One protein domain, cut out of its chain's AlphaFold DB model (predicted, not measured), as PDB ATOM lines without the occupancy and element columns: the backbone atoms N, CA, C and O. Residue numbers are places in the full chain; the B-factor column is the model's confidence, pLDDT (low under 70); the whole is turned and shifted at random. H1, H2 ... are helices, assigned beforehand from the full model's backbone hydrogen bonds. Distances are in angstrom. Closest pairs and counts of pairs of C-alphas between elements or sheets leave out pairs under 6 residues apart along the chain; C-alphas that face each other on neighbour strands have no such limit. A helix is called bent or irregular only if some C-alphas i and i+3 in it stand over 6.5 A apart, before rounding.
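Overview. This is residues 30 to 109 of the 218 residues of an uncharacterized protein of Deltaproteobacteria bacterium (UniProt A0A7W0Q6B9). Kinked H1 packs across the hairpin of H3 and H4, and H2 and H5 lie side by side as a second pair, with H2 also packing on H1. The 80 printed residues hold five named helices, H1 to H5 in chain order; the class is all helix. The whole is compact, radius of gyration of the C-alphas 11.7 A, spanning 30 by 27 by 19 A.

Along the chain. H1, residues 30 to 46, begins at C-alpha (-43.131, 8.515, 44.616), measures 24.1 A and is irregular, C-alphas 39 and 42 being 7.1 A apart. H2 is 53 to 67, 21.0 A; H3 72 to 80; H4 84 to 91; H5 96 to 107, ending at C-alpha (-23.474, 8.750, 51.650).

Arrangement. The hub H1 touches H3 (C-alphas 32 and 79 closest, 4.2 A), H4 (40 and 84, 4.8 A) and H2 (30 and 62, 6.4 A). H2 touches H5 at a shallow tilt of 27 degrees, opposite ways; C-alphas 57 and 106 are closest, 6.4 A. H1 and H5 are apart. Every O i to N i+4 pair is within hydrogen-bond range in H2 to H5, and 11 of 13 in H1.

Size, cuts and confidence. The printed part has no cut and no long link; no printed residue is under 70.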
ATOM      1  N   ALA A  30     -43.692   8.186  45.918       96.50
ATOM      2  CA  ALA A  30     -43.131   8.515  44.616       96.50
ATOM      3  C   ALA A  30     -43.508   9.941  44.201       96.50
ATOM      4  O   ALA A  30     -42.624  10.711  43.843       96.50
ATOM      5  N   ALA A  31     -44.779  10.331  44.336       96.38
ATOM      6  CA  ALA A  31     -45.221  11.686  43.992       96.38
ATOM      7  C   ALA A  31     -44.548  12.775  44.852       96.38
ATOM      8  O   ALA A  31     -44.116  13.804  44.332       96.38
ATOM      9  N   SER A  32     -44.427  12.546  46.163       96.62
ATOM     10  CA  SER A  32     -43.757  13.471  47.083       96.62
ATOM     11  C   SER A  32     -42.266  13.615  46.764       96.62
ATOM     12  O   SER A  32     -41.739  14.727  46.755       96.62
ATOM     13  N   LEU A  33     -41.582  12.509  46.456       97.31
ATOM     14  CA  LEU A  33     -40.166  12.532  46.089       97.31
ATOM     15  C   LEU A  33     -39.924  13.088  44.683       97.31
ATOM     16  O   LEU A  33     -38.899  13.726  44.462       97.31
ATOM     17  N   ASP A  34     -40.851  12.905  43.742       97.62
ATOM     18  CA  ASP A  34     -40.785  13.521  42.412       97.62
ATOM     19  C   ASP A  34     -40.766  15.046  42.509       97.62
ATOM     20  O   ASP A  34     -39.938  15.697  41.862       97.62
ATOM     21  N   ASN A  35     -41.631  15.614  43.356       97.50
ATOM     22  CA  ASN A  35     -41.631  17.048  43.621       97.50
ATOM     23  C   ASN A  35     -40.312  17.494  44.265       97.50
ATOM     24  O   ASN A  35     -39.652  18.393  43.745       97.50
ATOM     25  N   ALA A  36     -39.884  16.819  45.337       97.25
ATOM     26  CA  ALA A  36     -38.643  17.150  46.036       97.25
ATOM     27  C   ALA A  36     -37.412  17.099  45.108       97.25
ATOM     28  O   ALA A  36     -36.595  18.018  45.108       97.25
ATOM     29  N   MET A  37     -37.300  16.075  44.255       97.12
ATOM     30  CA  MET A  37     -36.211  15.970  43.278       97.12
ATOM     31  C   MET A  37     -36.284  17.068  42.219       97.12
ATOM     32  O   MET A  37     -35.249  17.624  41.860       97.12
ATOM     33  N   THR A  38     -37.482  17.406  41.736       97.88
ATOM     34  CA  THR A  38     -37.685  18.487  40.756       97.88
ATOM     35  C   THR A  38     -37.231  19.831  41.317       97.88
ATOM     36  O   THR A  38     -36.523  20.579  40.644       97.88
ATOM     37  N   VAL A  39     -37.598  20.111  42.566       97.50
ATOM     38  CA  VAL A  39     -37.259  21.344  43.279       97.50
ATOM     39  C   VAL A  39     -35.762  21.434  43.589       97.50
ATOM     40  O   VAL A  39     -35.171  22.501  43.431       97.50
ATOM     41  N   SER A  40     -35.130  20.326  43.983       96.88
ATOM     42  CA  SER A  40     -33.703  20.297  44.327       96.88
ATOM     43  C   SER A  40     -32.774  20.192  43.110       96.88
ATOM     44  O   SER A  40     -31.582  20.477  43.225       96.88
ATOM     45  N   LEU A  41     -33.280  19.803  41.931       96.75
ATOM     46  CA  LEU A  41     -32.473  19.572  40.724       96.75
ATOM     47  C   LEU A  41     -31.583  20.761  40.319       96.75
ATOM     48  O   LEU A  41     -30.409  20.528  40.018       96.75
ATOM     49  N   PRO A  42     -32.069  22.021  40.303       96.88
ATOM     50  CA  PRO A  42     -31.239  23.160  39.920       96.88
ATOM     51  C   PRO A  42     -30.051  23.359  40.864       96.88
ATOM     52  O   PRO A  42     -28.951  23.671  40.412       96.88
ATOM     53  N   GLU A  43     -30.252  23.145  42.165       94.25
ATOM     54  CA  GLU A  43     -29.192  23.274  43.163       94.25
ATOM     55  C   GLU A  43     -28.205  22.105  43.097       94.25
ATOM     56  O   GLU A  43     -26.998  22.330  43.102       94.25
ATOM     57  N   MET A  44     -28.693  20.870  42.933       94.50
ATOM     58  CA  MET A  44     -27.831  19.701  42.723       94.50
ATOM     59  C   MET A  44     -26.908  19.900  41.513       94.50
ATOM     60  O   MET A  44     -25.704  19.669  41.608       94.50
ATOM     61  N   LYS A  45     -27.439  20.425  40.402       93.81
ATOM     62  CA  LYS A  45     -26.633  20.773  39.222       93.81
ATOM     63  C   LYS A  45     -25.641  21.897  39.502       93.81
ATOM     64  O   LYS A  45     -24.486  21.800  39.102       93.81
ATOM     65  N   LYS A  46     -26.065  22.943  40.220       93.69
ATOM     66  CA  LYS A  46     -25.182  24.043  40.646       93.69
ATOM     67  C   LYS A  46     -24.009  23.542  41.501       93.69
ATOM     68  O   LYS A  46     -22.914  24.082  41.394       93.69
ATOM     69  N   ASN A  47     -24.232  22.500  42.298       87.31
ATOM     70  CA  ASN A  47     -23.228  21.873  43.156       87.31
ATOM     71  C   ASN A  47     -22.452  20.734  42.465       87.31
ATOM     72  O   ASN A  47     -21.751  19.986  43.139       87.31
ATOM     73  N   ASN A  48     -22.540  20.611  41.134       91.31
ATOM     74  CA  ASN A  48     -21.839  19.602  40.333       91.31
ATOM     75  C   ASN A  48     -22.143  18.150  40.735       91.31
ATOM     76  O   ASN A  48     -21.288  17.275  40.595       91.31
ATOM     77  N   VAL A  49     -23.360  17.873  41.215       90.06
ATOM     78  CA  VAL A  49     -23.793  16.490  41.420       90.06
ATOM     79  C   VAL A  49     -23.883  15.794  40.052       90.06
ATOM     80  O   VAL A  49     -24.564  16.316  39.164       90.06
ATOM     81  N   PRO A  50     -23.231  14.632  39.864       92.12
ATOM     82  CA  PRO A  50     -23.270  13.908  38.600       92.12
ATOM     83  C   PRO A  50     -24.702  13.527  38.200       92.12
ATOM     84  O   PRO A  50     -25.483  13.053  39.029       92.12
ATOM     85  N   ASP A  51     -25.045  13.676  36.916       92.12
ATOM     86  CA  ASP A  51     -26.397  13.383  36.415       92.12
ATOM     87  C   ASP A  51     -26.808  11.911  36.643       92.12
ATOM     88  O   ASP A  51     -27.991  11.628  36.834       92.12
ATOM     89  N   ASP A  52     -25.856  10.968  36.690       93.00
ATOM     90  CA  ASP A  52     -26.124   9.552  36.981       93.00
ATOM     91  C   ASP A  52     -26.321   9.254  38.480       93.00
ATOM     92  O   ASP A  52     -26.897   8.220  38.832       93.00
ATOM     93  N   ALA A  53     -25.900  10.158  39.372       94.69
ATOM     94  CA  ALA A  53     -26.162  10.053  40.806       94.69
ATOM     95  C   ALA A  53     -27.602  10.460  41.155       94.69
ATOM     96  O   ALA A  53     -28.215   9.873  42.044       94.69
ATOM     97  N   ILE A  54     -28.187  11.404  40.415       94.88
ATOM     98  CA  ILE A  54     -29.552  11.917  40.627       94.88
ATOM     99  C   ILE A  54     -30.619  10.804  40.677       94.88
ATOM    100  O   ILE A  54     -31.371  10.752  41.658       94.88
ATOM    101  N   PRO A  55     -30.712   9.873  39.704       96.00
ATOM    102  CA  PRO A  55     -31.676   8.777  39.784       96.00
ATOM    103  C   PRO A  55     -31.392   7.813  40.946       96.00
ATOM    104  O   PRO A  55     -32.343   7.301  41.539       96.00
ATOM    105  N   LYS A  56     -30.123   7.603  41.328       95.94
ATOM    106  CA  LYS A  56     -29.747   6.753  42.475       95.94
ATOM    107  C   LYS A  56     -30.215   7.368  43.796       95.94
ATOM    108  O   LYS A  56     -30.809   6.670  44.614       95.94
ATOM    109  N   MET A  57     -30.035   8.679  43.974       95.69
ATOM    110  CA  MET A  57     -30.494   9.405  45.168       95.69
ATOM    111  C   MET A  57     -32.015   9.333  45.322       95.69
ATOM    112  O   MET A  57     -32.533   9.091  46.417       95.69
ATOM    113  N   LYS A  58     -32.746   9.475  44.208       97.00
ATOM    114  CA  LYS A  58     -34.200   9.286  44.181       97.00
ATOM    115  C   LYS A  58     -34.593   7.857  44.555       97.00
ATOM    116  O   LYS A  58     -35.519   7.672  45.338       97.00
ATOM    117  N   GLN A  59     -33.902   6.859  44.005       97.00
ATOM    118  CA  GLN A  59     -34.181   5.449  44.272       97.00
ATOM    119  C   GLN A  59     -33.984   5.095  45.751       97.00
ATOM    120  O   GLN A  59     -34.875   4.487  46.341       97.00
ATOM    121  N   VAL A  60     -32.871   5.520  46.356       96.38
ATOM    122  CA  VAL A  60     -32.614   5.354  47.798       96.38
ATOM    123  C   VAL A  60     -33.706   6.035  48.617       96.38
ATOM    124  O   VAL A  60     -34.308   5.414  49.489       96.38
ATOM    125  N   SER A  61     -34.044   7.285  48.289       97.31
ATOM    126  CA  SER A  61     -35.091   8.018  49.011       97.31
ATOM    127  C   SER A  61     -36.453   7.320  48.921       97.31
ATOM    128  O   SER A  61     -37.175   7.257  49.910       97.31
ATOM    129  N   LEU A  62     -36.794   6.744  47.763       97.56
ATOM    130  CA  LEU A  62     -38.042   6.006  47.563       97.56
ATOM    131  C   LEU A  62     -38.077   4.696  48.356       97.56
ATOM    132  O   LEU A  62     -39.110   4.374  48.954       97.56
ATOM    133  N   ALA A  63     -36.959   3.967  48.384       96.19
ATOM    134  CA  ALA A  63     -36.813   2.762  49.190       96.19
ATOM    135  C   ALA A  63     -37.003   3.087  50.677       96.19
ATOM    136  O   ALA A  63     -37.911   2.537  51.299       96.19
ATOM    137  N   ARG A  64     -36.266   4.075  51.213       96.62
ATOM    138  CA  ARG A  64     -36.412   4.524  52.610       96.62
ATOM    139  C   ARG A  64     -37.827   4.977  52.928       96.62
ATOM    140  O   ARG A  64     -38.399   4.524  53.910       96.62
ATOM    141  N   CYS A  65     -38.422   5.807  52.073       97.62
ATOM    142  CA  CYS A  65     -39.787   6.290  52.258       97.62
ATOM    143  C   CYS A  65     -40.791   5.146  52.451       97.62
ATOM    144  O   CYS A  65     -41.654   5.204  53.332       97.62
ATOM    145  N   THR A  66     -40.640   4.083  51.658       95.69
ATOM    146  CA  THR A  66     -41.524   2.914  51.676       95.69
ATOM    147  C   THR A  66     -41.226   1.981  52.851       95.69
ATOM    148  O   THR A  66     -42.150   1.558  53.549       95.69
ATOM    149  N   GLU A  67     -39.953   1.661  53.084       93.69
ATOM    150  CA  GLU A  67     -39.514   0.732  54.132       93.69
ATOM    151  C   GLU A  67     -39.728   1.307  55.535       93.69
ATOM    152  O   GLU A  67     -40.262   0.625  56.414       93.69
ATOM    153  N   ASP A  68     -39.391   2.583  55.722       95.31
ATOM    154  CA  ASP A  68     -39.525   3.278  57.002       95.31
ATOM    155  C   ASP A  68     -40.916   3.842  57.254       95.31
ATOM    156  O   ASP A  68     -41.184   4.338  58.349       95.31
ATOM    157  N   LYS A  69     -41.798   3.776  56.250       96.06
ATOM    158  CA  LYS A  69     -43.173   4.275  56.318       96.06
ATOM    159  C   LYS A  69     -43.206   5.724  56.801       96.06
ATOM    160  O   LYS A  69     -43.820   6.029  57.828       96.06
ATOM    161  N   TRP A  70     -42.524   6.600  56.062       95.62
ATOM    162  CA  TRP A  70     -42.465   8.026  56.381       95.62
ATOM    163  C   TRP A  70     -43.860   8.589  56.651       95.62
ATOM    164  O   TRP A  70     -44.851   8.216  56.013       95.62
ATOM    165  N   SER A  71     -43.943   9.472  57.643       96.50
ATOM    166  CA  SER A  71     -45.226   9.981  58.112       96.50
ATOM    167  C   SER A  71     -45.938  10.780  57.018       96.50
ATOM    168  O   SER A  71     -45.312  11.424  56.176       96.50
ATOM    169  N   ALA A  72     -47.272  10.790  57.057       96.19
ATOM    170  CA  ALA A  72     -48.076  11.580  56.125       96.19
ATOM    171  C   ALA A  72     -47.681  13.070  56.125       96.19
ATOM    172  O   ALA A  72     -47.728  13.706  55.075       96.19
ATOM    173  N   ASP A  73     -47.247  13.597  57.274       95.94
ATOM    174  CA  ASP A  73     -46.800  14.983  57.421       95.94
ATOM    175  C   ASP A  73     -45.497  15.257  56.659       95.94
ATOM    176  O   ASP A  73     -45.384  16.291  56.002       95.94
ATOM    177  N   VAL A  74     -44.536  14.325  56.682       97.44
ATOM    178  CA  VAL A  74     -43.305  14.416  55.877       97.44
ATOM    179  C   VAL A  74     -43.647  14.365  54.391       97.44
ATOM    180  O   VAL A  74     -43.194  15.208  53.621       97.44
ATOM    181  N   LEU A  75     -44.491  13.412  53.984       97.12
ATOM    182  CA  LEU A  75     -44.867  13.244  52.575       97.12
ATOM    183  C   LEU A  75     -45.618  14.456  52.038       97.12
ATOM    184  O   LEU A  75     -45.359  14.896  50.918       97.12
ATOM    185  N   LYS A  76     -46.520  15.024  52.840       96.38
ATOM    186  CA  LYS A  76     -47.210  16.265  52.502       96.38
ATOM    187  C   LYS A  76     -46.227  17.429  52.388       96.38
ATOM    188  O   LYS A  76     -46.281  18.153  51.403       96.38
ATOM    189  N   CYS A  77     -45.306  17.566  53.343       97.50
ATOM    190  CA  CYS A  77     -44.274  18.598  53.309       97.50
ATOM    191  C   CYS A  77     -43.446  18.523  52.012       97.50
ATOM    192  O   CYS A  77     -43.329  19.517  51.303       97.50
ATOM    193  N   LEU A  78     -42.957  17.332  51.647       97.06
ATOM    194  CA  LEU A  78     -42.187  17.111  50.415       97.06
ATOM    195  C   LEU A  78     -43.008  17.357  49.141       97.06
ATOM    196  O   LEU A  78     -42.478  17.829  48.142       97.06
ATOM    197  N   ALA A  79     -44.308  17.058  49.156       96.81
ATOM    198  CA  ALA A  79     -45.188  17.344  48.025       96.81
ATOM    199  C   ALA A  79     -45.476  18.848  47.857       96.81
ATOM    200  O   ALA A  79     -45.749  19.297  46.748       96.81
ATOM    201  N   GLU A  80     -45.431  19.622  48.944       96.69
ATOM    202  CA  GLU A  80     -45.727  21.061  48.963       96.69
ATOM    203  C   GLU A  80     -44.466  21.945  48.913       96.69
ATOM    204  O   GLU A  80     -44.583  23.167  48.772       96.69
ATOM    205  N   SER A  81     -43.269  21.353  49.004       97.75
ATOM    206  CA  SER A  81     -41.988  22.063  48.961       97.75
ATOM    207  C   SER A  81     -41.799  22.802  47.637       97.75
ATOM    208  O   SER A  81     -42.117  22.258  46.577       97.75
ATOM    209  N   LYS A  82     -41.242  24.017  47.685       98.19
ATOM    210  CA  LYS A  82     -41.008  24.865  46.500       98.19
ATOM    211  C   LYS A  82     -39.537  25.191  46.284       98.19
ATOM    212  O   LYS A  82     -39.154  25.587  45.187       98.19
ATOM    213  N   THR A  83     -38.729  25.042  47.326       97.44
ATOM    214  CA  THR A  83     -37.293  25.305  47.330       97.44
ATOM    215  C   THR A  83     -36.525  24.126  47.921       97.44
ATOM    216  O   THR A  83     -37.081  23.316  48.663       97.44
ATOM    217  N   SER A  84     -35.234  24.027  47.608       92.31
ATOM    218  CA  SER A  84     -34.322  23.061  48.237       92.31
ATOM    219  C   SER A  84     -34.307  23.202  49.762       92.31
ATOM    220  O   SER A  84     -34.325  22.203  50.474       92.31
ATOM    221  N   ALA A  85     -34.369  24.437  50.269       94.19
ATOM    222  CA  ALA A  85     -34.480  24.721  51.696       94.19
ATOM    223  C   ALA A  85     -35.759  24.131  52.316       94.19
ATOM    224  O   ALA A  85     -35.696  23.571  53.409       94.19
ATOM    225  N   ASP A  86     -36.899  24.189  51.613       97.12
ATOM    226  CA  ASP A  86     -38.135  23.541  52.070       97.12
ATOM    227  C   ASP A  86     -37.959  22.021  52.142       97.12
ATOM    228  O   ASP A  86     -38.374  21.402  53.117       97.12
ATOM    229  N   VAL A  87     -37.314  21.416  51.134       97.19
ATOM    230  CA  VAL A  87     -37.037  19.971  51.110       97.19
ATOM    231  C   VAL A  87     -36.187  19.561  52.316       97.19
ATOM    232  O   VAL A  87     -36.535  18.592  52.991       97.19
ATOM    233  N   THR A  88     -35.127  20.312  52.632       94.19
ATOM    234  CA  THR A  88     -34.312  20.090  53.838       94.19
ATOM    235  C   THR A  88     -35.152  20.233  55.110       94.19
ATOM    236  O   THR A  88     -35.145  19.339  55.951       94.19
ATOM    237  N   GLY A  89     -35.978  21.278  55.215       96.44
ATOM    238  CA  GLY A  89     -36.881  21.455  56.358       96.44
ATOM    239  C   GLY A  89     -37.935  20.344  56.503       96.44
ATOM    240  O   GLY A  89     -38.419  20.079  57.603       96.44
ATOM    241  N   CYS A  90     -38.295  19.655  55.416       97.38
ATOM    242  CA  CYS A  90     -39.146  18.466  55.469       97.38
ATOM    243  C   CYS A  90     -38.399  17.225  55.971       97.38
ATOM    244  O   CYS A  90     -39.006  16.397  56.651       97.38
ATOM    245  N   GLN A  91     -37.103  17.092  55.672       94.00
ATOM    246  CA  GLN A  91     -36.269  16.001  56.191       94.00
ATOM    247  C   GLN A  91     -36.102  16.100  57.711       94.00
ATOM    248  O   GLN A  91     -36.098  15.072  58.384       94.00
ATOM    249  N   ASP A  92     -36.099  17.311  58.274       94.06
ATOM    250  CA  ASP A  92     -36.076  17.534  59.730       94.06
ATOM    251  C   ASP A  92     -37.306  16.960  60.462       94.06
ATOM    252  O   ASP A  92     -37.298  16.813  61.683       94.06
ATOM    253  N   LYS A  93     -38.379  16.624  59.730       95.88
ATOM    254  CA  LYS A  93     -39.588  15.981  60.273       95.88
ATOM    255  C   LYS A  93     -39.512  14.454  60.298       95.88
ATOM    256  O   LYS A  93     -40.413  13.821  60.852       95.88
ATOM    257  N   LEU A  94     -38.494  13.867  59.672       96.44
ATOM    258  CA  LEU A  94     -38.184  12.450  59.824       96.44
ATOM    259  C   LEU A  94     -37.723  12.191  61.258       96.44
ATOM    260  O   LEU A  94     -37.095  13.045  61.882       96.44
ATOM    261  N   ASP A  95     -38.016  11.009  61.791       96.69
ATOM    262  CA  ASP A  95     -37.425  10.634  63.072       96.69
ATOM    263  C   ASP A  95     -35.912  10.385  62.933       96.69
ATOM    264  O   ASP A  95     -35.389  10.153  61.841       96.69
ATOM    265  N   ALA A  96     -35.190  10.421  64.054       93.69
ATOM    266  CA  ALA A  96     -33.731  10.304  64.048       93.69
ATOM    267  C   ALA A  96     -33.229   9.014  63.373       93.69
ATOM    268  O   ALA A  96     -32.199   9.028  62.704       93.69
ATOM    269  N   LYS A  97     -33.969   7.905  63.503       93.62
ATOM    270  CA  LYS A  97     -33.586   6.620  62.909       93.62
ATOM    271  C   LYS A  97     -33.783   6.638  61.393       93.62
ATOM    272  O   LYS A  97     -32.949   6.106  60.663       93.62
ATOM    273  N   GLN A  98     -34.859   7.264  60.921       97.19
ATOM    274  CA  GLN A  98     -35.108   7.492  59.496       97.19
ATOM    275  C   GLN A  98     -34.029   8.383  58.873       97.19
ATOM    276  O   GLN A  98     -33.497   8.045  57.815       97.19
ATOM    277  N   GLN A  99     -33.670   9.485  59.539       95.19
ATOM    278  CA  GLN A  99     -32.614  10.392  59.081       95.19
ATOM    279  C   GLN A  99     -31.254   9.701  59.014       95.19
ATOM    280  O   GLN A  99     -30.555   9.831  58.010       95.19
ATOM    281  N   GLU A 100     -30.884   8.947  60.052       93.38
ATOM    282  CA  GLU A 100     -29.621   8.211  60.097       93.38
ATOM    283  C   GLU A 100     -29.536   7.199  58.950       93.38
ATOM    284  O   GLU A 100     -28.544   7.165  58.219       93.38
ATOM    285  N   ALA A 101     -30.588   6.402  58.748       95.31
ATOM    286  CA  ALA A 101     -30.597   5.380  57.712       95.31
ATOM    287  C   ALA A 101     -30.575   5.983  56.300       95.31
ATOM    288  O   ALA A 101     -29.809   5.529  55.447       95.31
ATOM    289  N   TRP A 102     -31.351   7.045  56.069       95.75
ATOM    290  CA  TRP A 102     -31.330   7.781  54.807       95.75
ATOM    291  C   TRP A 102     -29.965   8.425  54.541       95.75
ATOM    292  O   TRP A 102     -29.415   8.242  53.459       95.75
ATOM    293  N   THR A 103     -29.367   9.090  55.535       92.00
ATOM    294  CA  THR A 103     -28.031   9.706  55.421       92.00
ATOM    295  C   THR A 103     -26.963   8.661  55.118       92.00
ATOM    296  O   THR A 103     -26.124   8.863  54.239       92.00
ATOM    297  N   LYS A 104     -27.011   7.516  55.807       94.88
ATOM    298  CA  LYS A 104     -26.089   6.401  55.589       94.88
ATOM    299  C   LYS A 104     -26.152   5.901  54.147       94.88
ATOM    300  O   LYS A 104     -25.113   5.801  53.501       94.88
ATOM    301  N   GLU A 105     -27.342   5.611  53.627       94.62
ATOM    302  CA  GLU A 105     -27.491   5.131  52.248       94.62
ATOM    303  C   GLU A 105     -27.161   6.213  51.212       94.62
ATOM    304  O   GLU A 105     -26.518   5.919  50.208       94.62
ATOM    305  N   MET A 106     -27.517   7.473  51.476       93.19
ATOM    306  CA  MET A 106     -27.183   8.588  50.589       93.19
ATOM    307  C   MET A 106     -25.667   8.806  50.503       93.19
ATOM    308  O   MET A 106     -25.143   9.047  49.421       93.19
ATOM    309  N   SER A 107     -24.942   8.648  51.617       90.25
ATOM    310  CA  SER A 107     -23.474   8.750  51.650       90.25
ATOM    311  C   SER A 107     -22.759   7.622  50.896       90.25
ATOM    312  O   SER A 107     -21.603   7.778  50.509       90.25
ATOM    313  N   ALA A 108     -23.443   6.497  50.666       92.69
ATOM    314  CA  ALA A 108     -22.923   5.389  49.873       92.69
ATOM    315  C   ALA A 108     -23.059   5.629  48.360       92.69
ATOM    316  O   ALA A 108     -22.453   4.905  47.566       92.69
ATOM    317  N   ILE A 109     -23.842   6.629  47.944       91.00
ATOM    318  CA  ILE A 109     -23.907   7.045  46.546       91.00
ATOM    319  C   ILE A 109     -22.654   7.860  46.259       91.00
ATOM    320  O   ILE A 109     -22.435   8.913  46.853       91.00
TER     321      ILE A 109